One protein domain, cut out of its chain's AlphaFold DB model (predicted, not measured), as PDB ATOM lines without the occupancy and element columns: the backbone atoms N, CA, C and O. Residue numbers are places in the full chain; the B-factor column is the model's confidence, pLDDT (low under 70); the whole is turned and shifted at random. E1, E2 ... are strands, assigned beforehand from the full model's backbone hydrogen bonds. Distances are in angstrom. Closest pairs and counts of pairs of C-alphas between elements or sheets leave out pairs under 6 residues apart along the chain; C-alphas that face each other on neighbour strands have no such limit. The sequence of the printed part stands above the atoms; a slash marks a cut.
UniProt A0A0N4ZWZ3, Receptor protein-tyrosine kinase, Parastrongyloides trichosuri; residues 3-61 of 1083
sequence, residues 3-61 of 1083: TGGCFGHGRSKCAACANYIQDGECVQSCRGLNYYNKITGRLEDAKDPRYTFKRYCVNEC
ATOM      1  N   THR A   3      48.736 -12.142 -35.384       67.06
ATOM      2  CA  THR A   3      48.640 -13.489 -34.793       67.06
ATOM      3  C   THR A   3      49.438 -14.471 -35.661       67.06
ATOM      4  O   THR A   3      49.796 -14.138 -36.792       67.06
ATOM      5  N   GLY A   4      49.776 -15.653 -35.139       59.72
ATOM      6  CA  GLY A   4      50.604 -16.641 -35.851       59.72
ATOM      7  C   GLY A   4      52.053 -16.201 -36.130       59.72
ATOM      8  O   GLY A   4      52.755 -16.864 -36.885       59.72
ATOM      9  N   GLY A   5      52.506 -15.088 -35.539       64.56
ATOM     10  CA  GLY A   5      53.854 -14.530 -35.705       64.56
ATOM     11  C   GLY A   5      53.927 -13.278 -36.591       64.56
ATOM     12  O   GLY A   5      52.916 -12.700 -36.999       64.56
ATOM     13  N   CYS A   6      55.152 -12.830 -36.868       76.25
ATOM     14  CA  CYS A   6      55.444 -11.734 -37.789       76.25
ATOM     15  C   CYS A   6      56.811 -11.911 -38.470       76.25
ATOM     16  O   CYS A   6      57.763 -12.419 -37.885       76.25
ATOM     17  N   PHE A   7      56.899 -11.448 -39.714       73.31
ATOM     18  CA  PHE A   7      58.077 -11.454 -40.580       73.31
ATOM     19  C   PHE A   7      58.875 -10.133 -40.506       73.31
ATOM     20  O   PHE A   7      59.674  -9.827 -41.390       73.31
ATOM     21  N   GLY A   8      58.624  -9.302 -39.487       75.06
ATOM     22  CA  GLY A   8      59.293  -8.017 -39.275       75.06
ATOM     23  C   GLY A   8      58.465  -7.025 -38.454       75.06
ATOM     24  O   GLY A   8      57.342  -7.314 -38.041       75.06
ATOM     25  N   HIS A   9      59.014  -5.828 -38.235       65.12
ATOM     26  CA  HIS A   9      58.290  -4.717 -37.611       65.12
ATOM     27  C   HIS A   9      57.422  -3.975 -38.640       65.12
ATOM     28  O   HIS A   9      57.900  -3.613 -39.714       65.12
ATOM     29  N   GLY A  10      56.161  -3.723 -38.288       65.69
ATOM     30  CA  GLY A  10      55.159  -3.087 -39.152       65.69
ATOM     31  C   GLY A  10      53.861  -3.896 -39.180       65.69
ATOM     32  O   GLY A  10      53.875  -5.105 -38.951       65.69
ATOM     33  N   ARG A  11      52.720  -3.249 -39.437       76.81
ATOM     34  CA  ARG A  11      51.414  -3.935 -39.430       76.81
ATOM     35  C   ARG A  11      51.231  -4.810 -40.673       76.81
ATOM     36  O   ARG A  11      50.640  -5.876 -40.574       76.81
ATOM     37  N   SER A  12      51.823  -4.422 -41.797       77.19
ATOM     38  CA  SER A  12      51.996  -5.204 -43.035       77.19
ATOM     39  C   SER A  12      53.043  -6.325 -42.959       77.19
ATOM     40  O   SER A  12      53.354  -6.952 -43.973       77.19
ATOM     41  N   LYS A  13      53.624  -6.591 -41.779       78.94
ATOM     42  CA  LYS A  13      54.627  -7.652 -41.570       78.94
ATOM     43  C   LYS A  13      54.175  -8.754 -40.615       78.94
ATOM     44  O   LYS A  13      54.983  -9.590 -40.232       78.94
ATOM     45  N   CYS A  14      52.901  -8.810 -40.249       76.88
ATOM     46  CA  CYS A  14      52.342  -9.950 -39.526       76.88
ATOM     47  C   CYS A  14      52.221 -11.201 -40.417       76.88
ATOM     48  O   CYS A  14      52.019 -11.071 -41.622       76.88
ATOM     49  N   ALA A  15      52.291 -12.401 -39.831       71.75
ATOM     50  CA  ALA A  15      52.043 -13.653 -40.556       71.75
ATOM     51  C   ALA A  15      50.542 -13.874 -40.816       71.75
ATOM     52  O   ALA A  15      50.136 -14.237 -41.918       71.75
ATOM     53  N   ALA A  16      49.711 -13.559 -39.822       74.25
ATOM     54  CA  ALA A  16      48.283 -13.316 -39.973       74.25
ATOM     55  C   ALA A  16      47.864 -12.123 -39.098       74.25
ATOM     56  O   ALA A  16      48.573 -11.736 -38.165       74.25
ATOM     57  N   CYS A  17      46.698 -11.540 -39.361       75.88
ATOM     58  CA  CYS A  17      46.110 -10.547 -38.464       75.88
ATOM     59  C   CYS A  17      45.272 -11.242 -37.391       75.88
ATOM     60  O   CYS A  17      44.491 -12.135 -37.704       75.88
ATOM     61  N   ALA A  18      45.420 -10.816 -36.136       75.50
ATOM     62  CA  ALA A  18      44.597 -11.282 -35.020       75.50
ATOM     63  C   ALA A  18      43.126 -10.868 -35.175       75.50
ATOM     64  O   ALA A  18      42.238 -11.599 -34.751       75.50
ATOM     65  N   ASN A  19      42.898  -9.702 -35.790       77.94
ATOM     66  CA  ASN A  19      41.577  -9.125 -36.002       77.94
ATOM     67  C   ASN A  19      41.329  -8.981 -37.513       77.94
ATOM     68  O   ASN A  19      40.767  -9.884 -38.128       77.94
ATOM     69  N   TYR A  20      41.802  -7.888 -38.128       84.62
ATOM     70  CA  TYR A  20      41.432  -7.543 -39.503       84.62
ATOM     71  C   TYR A  20      42.624  -7.123 -40.376       84.62
ATOM     72  O   TYR A  20      43.609  -6.564 -39.891       84.62
ATOM     73  N   ILE A  21      42.514  -7.392 -41.678       85.50
ATOM     74  CA  ILE A  21      43.458  -7.019 -42.740       85.50
ATOM     75  C   ILE A  21      42.891  -5.803 -43.480       85.50
ATOM     76  O   ILE A  21      41.840  -5.925 -44.104       85.50
ATOM     77  N   GLN A  22      43.579  -4.663 -43.472       84.88
ATOM     78  CA  GLN A  22      43.220  -3.478 -44.254       84.88
ATOM     79  C   GLN A  22      44.392  -3.055 -45.139       84.88
ATOM     80  O   GLN A  22      45.471  -2.795 -44.623       84.88
ATOM     81  N   ASP A  23      44.180  -2.943 -46.453       85.12
ATOM     82  CA  ASP A  23      45.169  -2.412 -47.408       85.12
ATOM     83  C   ASP A  23      46.558  -3.111 -47.323       85.12
ATOM     84  O   ASP A  23      47.600  -2.523 -47.598       85.12
ATOM     85  N   GLY A  24      46.575  -4.387 -46.905       76.88
ATOM     86  CA  GLY A  24      47.783  -5.190 -46.653       76.88
ATOM     87  C   GLY A  24      48.377  -5.081 -45.237       76.88
ATOM     88  O   GLY A  24      49.300  -5.822 -44.909       76.88
ATOM     89  N   GLU A  25      47.852  -4.208 -44.375       86.38
ATOM     90  CA  GLU A  25      48.262  -4.011 -42.978       86.38
ATOM     91  C   GLU A  25      47.293  -4.677 -41.983       86.38
ATOM     92  O   GLU A  25      46.075  -4.635 -42.146       86.38
ATOM     93  N   CYS A  26      47.806  -5.228 -40.880       84.75
ATOM     94  CA  CYS A  26      46.960  -5.684 -39.778       84.75
ATOM     95  C   CYS A  26      46.463  -4.541 -38.894       84.75
ATOM     96  O   CYS A  26      47.233  -3.905 -38.166       84.75
ATOM     97  N   VAL A  27      45.149  -4.350 -38.887       85.19
ATOM     98  CA  VAL A  27      44.442  -3.357 -38.077       85.19
ATOM     99  C   VAL A  27      43.632  -4.037 -36.963       85.19
ATOM    100  O   VAL A  27      43.314  -5.225 -37.020       85.19
ATOM    101  N   GLN A  28      43.380  -3.307 -35.874       80.38
ATOM    102  CA  GLN A  28      42.718  -3.843 -34.671       80.38
ATOM    103  C   GLN A  28      41.189  -3.688 -34.744       80.38
ATOM    104  O   GLN A  28      40.452  -4.575 -34.321       80.38
ATOM    105  N   SER A  29      40.745  -2.607 -35.377       78.69
ATOM    106  CA  SER A  29      39.449  -2.426 -36.034       78.69
ATOM    107  C   SER A  29      39.735  -1.929 -37.454       78.69
ATOM    108  O   SER A  29      40.812  -1.375 -37.692       78.69
ATOM    109  N   CYS A  30      38.793  -2.066 -38.383       83.38
ATOM    110  CA  CYS A  30      38.870  -1.347 -39.655       83.38
ATOM    111  C   CYS A  30      38.831   0.180 -39.439       83.38
ATOM    112  O   CYS A  30      38.478   0.655 -38.350       83.38
ATOM    113  N   ARG A  31      39.167   0.966 -40.473       78.56
ATOM    114  CA  ARG A  31      38.730   2.371 -40.558       78.56
ATOM    115  C   ARG A  31      37.204   2.413 -40.673       78.56
ATOM    116  O   ARG A  31      36.668   2.432 -41.778       78.56
ATOM    117  N   GLY A  32      36.532   2.417 -39.523       69.69
ATOM    118  CA  GLY A  32      35.096   2.656 -39.441       69.69
ATOM    119  C   GLY A  32      34.710   3.965 -40.136       69.69
ATOM    120  O   GLY A  32      35.541   4.857 -40.321       69.69
ATOM    121  N   LEU A  33      33.441   4.057 -40.528       76.31
ATOM    122  CA  LEU A  33      32.930   5.079 -41.451       76.31
ATOM    123  C   LEU A  33      33.143   6.525 -40.958       76.31
ATOM    124  O   LEU A  33      33.262   7.440 -41.767       76.31
ATOM    125  N   ASN A  34      33.264   6.718 -39.641       79.50
ATOM    126  CA  ASN A  34      33.409   8.009 -38.974       79.50
ATOM    127  C   ASN A  34      34.566   7.980 -37.960       79.50
ATOM    128  O   ASN A  34      34.853   6.947 -37.352       79.50
ATOM    129  N   TYR A  35      35.197   9.131 -37.719       76.62
ATOM    130  CA  TYR A  35      36.266   9.311 -36.733       76.62
ATOM    131  C   TYR A  35      36.007  10.545 -35.853       76.62
ATOM    132  O   TYR A  35      35.448  11.540 -36.305       76.62
ATOM    133  N   TYR A  36      36.388  10.490 -34.573       75.25
ATOM    134  CA  TYR A  36      36.214  11.624 -33.659       75.25
ATOM    135  C   TYR A  36      37.371  12.621 -33.808       75.25
ATOM    136  O   TYR A  36      38.493  12.363 -33.359       75.25
ATOM    137  N   ASN A  37      37.100  13.764 -34.435       75.50
ATOM    138  CA  ASN A  37      38.060  14.845 -34.596       75.50
ATOM    139  C   ASN A  37      38.176  15.638 -33.284       75.50
ATOM    140  O   ASN A  37      37.264  16.342 -32.854       75.50
ATOM    141  N   LYS A  38      39.346  15.535 -32.645       76.81
ATOM    142  CA  LYS A  38      39.632  16.158 -31.341       76.81
ATOM    143  C   LYS A  38      39.784  17.684 -31.385       76.81
ATOM    144  O   LYS A  38      39.831  18.290 -30.323       76.81
ATOM    145  N   ILE A  39      39.892  18.289 -32.571       79.50
ATOM    146  CA  ILE A  39      40.014  19.746 -32.740       79.50
ATOM    147  C   ILE A  39      38.623  20.386 -32.849       79.50
ATOM    148  O   ILE A  39      38.378  21.426 -32.247       79.50
ATOM    149  N   THR A  40      37.698  19.752 -33.575       82.38
ATOM    150  CA  THR A  40      36.307  20.221 -33.732       82.38
ATOM    151  C   THR A  40      35.362  19.671 -32.658       82.38
ATOM    152  O   THR A  40      34.253  20.180 -32.493       82.38
ATOM    153  N   GLY A  41      35.785  18.635 -31.924       71.44
ATOM    154  CA  GLY A  41      35.018  17.988 -30.859       71.44
ATOM    155  C   GLY A  41      33.871  17.102 -31.359       71.44
ATOM    156  O   GLY A  41      32.975  16.777 -30.577       71.44
ATOM    157  N   ARG A  42      33.867  16.731 -32.647       72.00
ATOM    158  CA  ARG A  42      32.755  16.046 -33.331       72.00
ATOM    159  C   ARG A  42      33.204  14.747 -34.002       72.00
ATOM    160  O   ARG A  42      34.380  14.555 -34.298       72.00
ATOM    161  N   LEU A  43      32.245  13.857 -34.255       68.19
ATOM    162  CA  LEU A  43      32.412  12.776 -35.227       68.19
ATOM    163  C   LEU A  43      32.299  13.366 -36.638       68.19
ATOM    164  O   LEU A  43      31.334  14.060 -36.942       68.19
ATOM    165  N   GLU A  44      33.295  13.085 -37.468       77.50
ATOM    166  CA  GLU A  44      33.391  13.479 -38.874       77.50
ATOM    167  C   GLU A  44      33.549  12.218 -39.733       77.50
ATOM    168  O   GLU A  44      34.029  11.190 -39.248       77.50
ATOM    169  N   ASP A  45      33.150  12.270 -41.001       76.38
ATOM    170  CA  ASP A  45      33.270  11.119 -41.900       76.38
ATOM    171  C   ASP A  45      34.743  10.825 -42.232       76.38
ATOM    172  O   ASP A  45      35.564  11.724 -42.451       76.38
ATOM    173  N   ALA A  46      35.107   9.544 -42.256       70.38
ATOM    174  CA  ALA A  46      36.455   9.120 -42.598       70.38
ATOM    175  C   ALA A  46      36.689   9.285 -44.108       70.38
ATOM    176  O   ALA A  46      35.960   8.725 -44.920       70.38
ATOM    177  N   LYS A  47      37.774   9.971 -44.498       74.56
ATOM    178  CA  LYS A  47      38.168  10.183 -45.914       74.56
ATOM    179  C   LYS A  47      38.415   8.903 -46.734       74.56
ATOM    180  O   LYS A  47      38.674   8.995 -47.929       74.56
ATOM    181  N   ASP A  48      38.427   7.745 -46.085       76.81
ATOM    182  CA  ASP A  48      38.740   6.439 -46.659       76.81
ATOM    183  C   ASP A  48      38.067   5.345 -45.798       76.81
ATOM    184  O   ASP A  48      38.719   4.757 -44.926       76.81
ATOM    185  N   PRO A  49      36.741   5.146 -45.944       80.94
ATOM    186  CA  PRO A  49      35.969   4.223 -45.114       80.94
ATOM    187  C   PRO A  49      36.234   2.756 -45.484       80.94
ATOM    188  O   PRO A  49      36.570   2.426 -46.628       80.94
ATOM    189  N   ARG A  50      36.070   1.849 -44.516       86.25
ATOM    190  CA  ARG A  50      36.119   0.396 -44.720       86.25
ATOM    191  C   ARG A  50      35.057  -0.322 -43.894       86.25
ATOM    192  O   ARG A  50      34.936  -0.094 -42.692       86.25
ATOM    193  N   TYR A  51      34.381  -1.266 -44.532       87.62
ATOM    194  CA  TYR A  51      33.485  -2.231 -43.907       87.62
ATOM    195  C   TYR A  51      34.236  -3.517 -43.550       87.62
ATOM    196  O   TYR A  51      35.210  -3.899 -44.197       87.62
ATOM    197  N   THR A  52      33.763  -4.214 -42.526       88.44
ATOM    198  CA  THR A  52      34.396  -5.397 -41.944       88.44
ATOM    199  C   THR A  52      33.771  -6.665 -42.527       88.44
ATOM    200  O   THR A  52      32.729  -7.127 -42.062       88.44
ATOM    201  N   PHE A  53      34.396  -7.257 -43.548       84.62
ATOM    202  CA  PHE A  53      33.977  -8.535 -44.128       84.62
ATOM    203  C   PHE A  53      34.847  -9.689 -43.619       84.62
ATOM    204  O   PHE A  53      35.991  -9.875 -44.042       84.62
ATOM    205  N   LYS A  54      34.288 -10.512 -42.723       81.88
ATOM    206  CA  LYS A  54      34.983 -11.627 -42.051       81.88
ATOM    207  C   LYS A  54      36.246 -11.143 -41.316       81.88
ATOM    208  O   LYS A  54      36.144 -10.669 -40.195       81.88
ATOM    209  N   ARG A  55      37.421 -11.241 -41.952       77.19
ATOM    210  CA  ARG A  55      38.729 -10.777 -41.437       77.19
ATOM    211  C   ARG A  55      39.382  -9.687 -42.301       77.19
ATOM    212  O   ARG A  55      40.569  -9.414 -42.149       77.19
ATOM    213  N   TYR A  56      38.639  -9.102 -43.235       84.38
ATOM    214  CA  TYR A  56      39.125  -8.120 -44.203       84.38
ATOM    215  C   TYR A  56      38.353  -6.809 -44.061       84.38
ATOM    216  O   TYR A  56      37.135  -6.811 -43.910       84.38
ATOM    217  N   CYS A  57      39.066  -5.697 -44.145       86.50
ATOM    218  CA  CYS A  57      38.508  -4.361 -44.237       86.50
ATOM    219  C   CYS A  57      38.392  -4.008 -45.720       86.50
ATOM    220  O   CYS A  57      39.409  -3.824 -46.391       86.50
ATOM    221  N   VAL A  58      37.165  -3.954 -46.229       86.50
ATOM    222  CA  VAL A  58      36.835  -3.791 -47.650       86.50
ATOM    223  C   VAL A  58      36.166  -2.442 -47.904       86.50
ATOM    224  O   VAL A  58      35.453  -1.925 -47.048       86.50
ATOM    225  N   ASN A  59      36.405  -1.850 -49.072       84.44
ATOM    226  CA  ASN A  59      35.858  -0.538 -49.438       84.44
ATOM    227  C   ASN A  59      34.334  -0.605 -49.644       84.44
ATOM    228  O   ASN A  59      33.619   0.322 -49.282       84.44
ATOM    229  N   GLU A  60      33.847  -1.737 -50.157       83.44
ATOM    230  CA  GLU A  60      32.434  -2.085 -50.303       83.44
ATOM    231  C   GLU A  60      32.219  -3.548 -49.896       83.44
ATOM    232  O   GLU A  60      33.113  -4.384 -50.051       83.44
ATOM    233  N   CYS A  61      31.026  -3.880 -49.401       82.94
ATOM    234  CA  CYS A  61      30.655  -5.268 -49.126       82.94
ATOM    235  C   CYS A  61      30.387  -6.056 -50.428       82.94
ATOM    236  O   CYS A  61      29.821  -5.486 -51.367       82.94
TER     237      CYS A  61
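AT A GLANCE: This is residues 3 to 61 of the 1083 residues of the protein "Receptor protein-tyrosine kinase" of Parastrongyloides trichosuri (UniProt A0A0N4ZWZ3). Four short hairpins make a flat, loose model: E3-E4 and E7-E8 join side by side as a small sheet in the middle, with E1-E2 toward one end of the long axis and E5-E6 at the other. The printed part has 59 residues, with no named helix and eight strands, E1 to E8 in chain order. The class is all strand, though under half of the residues, 28, are in named elements. The four-stranded sheet is mixed, in the order E4, E3, E8, E7; E1-E2 and E5-E6 are antiparallel pairs. The radius of gyration of the C-alphas is 13.2 A, and the spans are 39 by 27 by 14 A.

HOW THE PARTS SIT: E1, residues 3 to 6, and E2, residues 14 to 17, form a hairpin, with N 3 and O 16 2.8 A apart. E3, residues 20 to 22, forms a hairpin with E4, residues 25 to 27, where N 22 and O 25 are 2.8 A apart. The closest C-alphas of E2 and E4, those of Cys 17 and Cys 26, are 5.1 A apart. E5, residues 34 to 37, and E6, residues 42 to 45, form a hairpin, with N 35 and O 44 at 2.8 A; both are apart from the other six strands. E7, residues 51 to 53, forms a hairpin with E8, residues 56 to 58, with N 53 and O 56 at 2.8 A. E8 is parallel to E3 at 40 degrees, with N 57 and O 21 at 2.8 A.

IN THESE COORDINATES: E1 begins at C-alpha 3, (48.640, -13.489, -34.793). E5 is 9.4 A long and E6 9.9 A; the others run from 6.0 A in E8 to 7.6 A in E1. E8 ends at C-alpha 58, (36.835, -3.791, -47.650).

THE WHOLE: The C-alphas farthest apart, of Gly 4 and Thr 40, are 39.6 A apart. The printed part has no cut and no long link. Mean pLDDT of the printed part is 78.0; residues 3 to 5, 9 to 10, 32 and 43 are under 70.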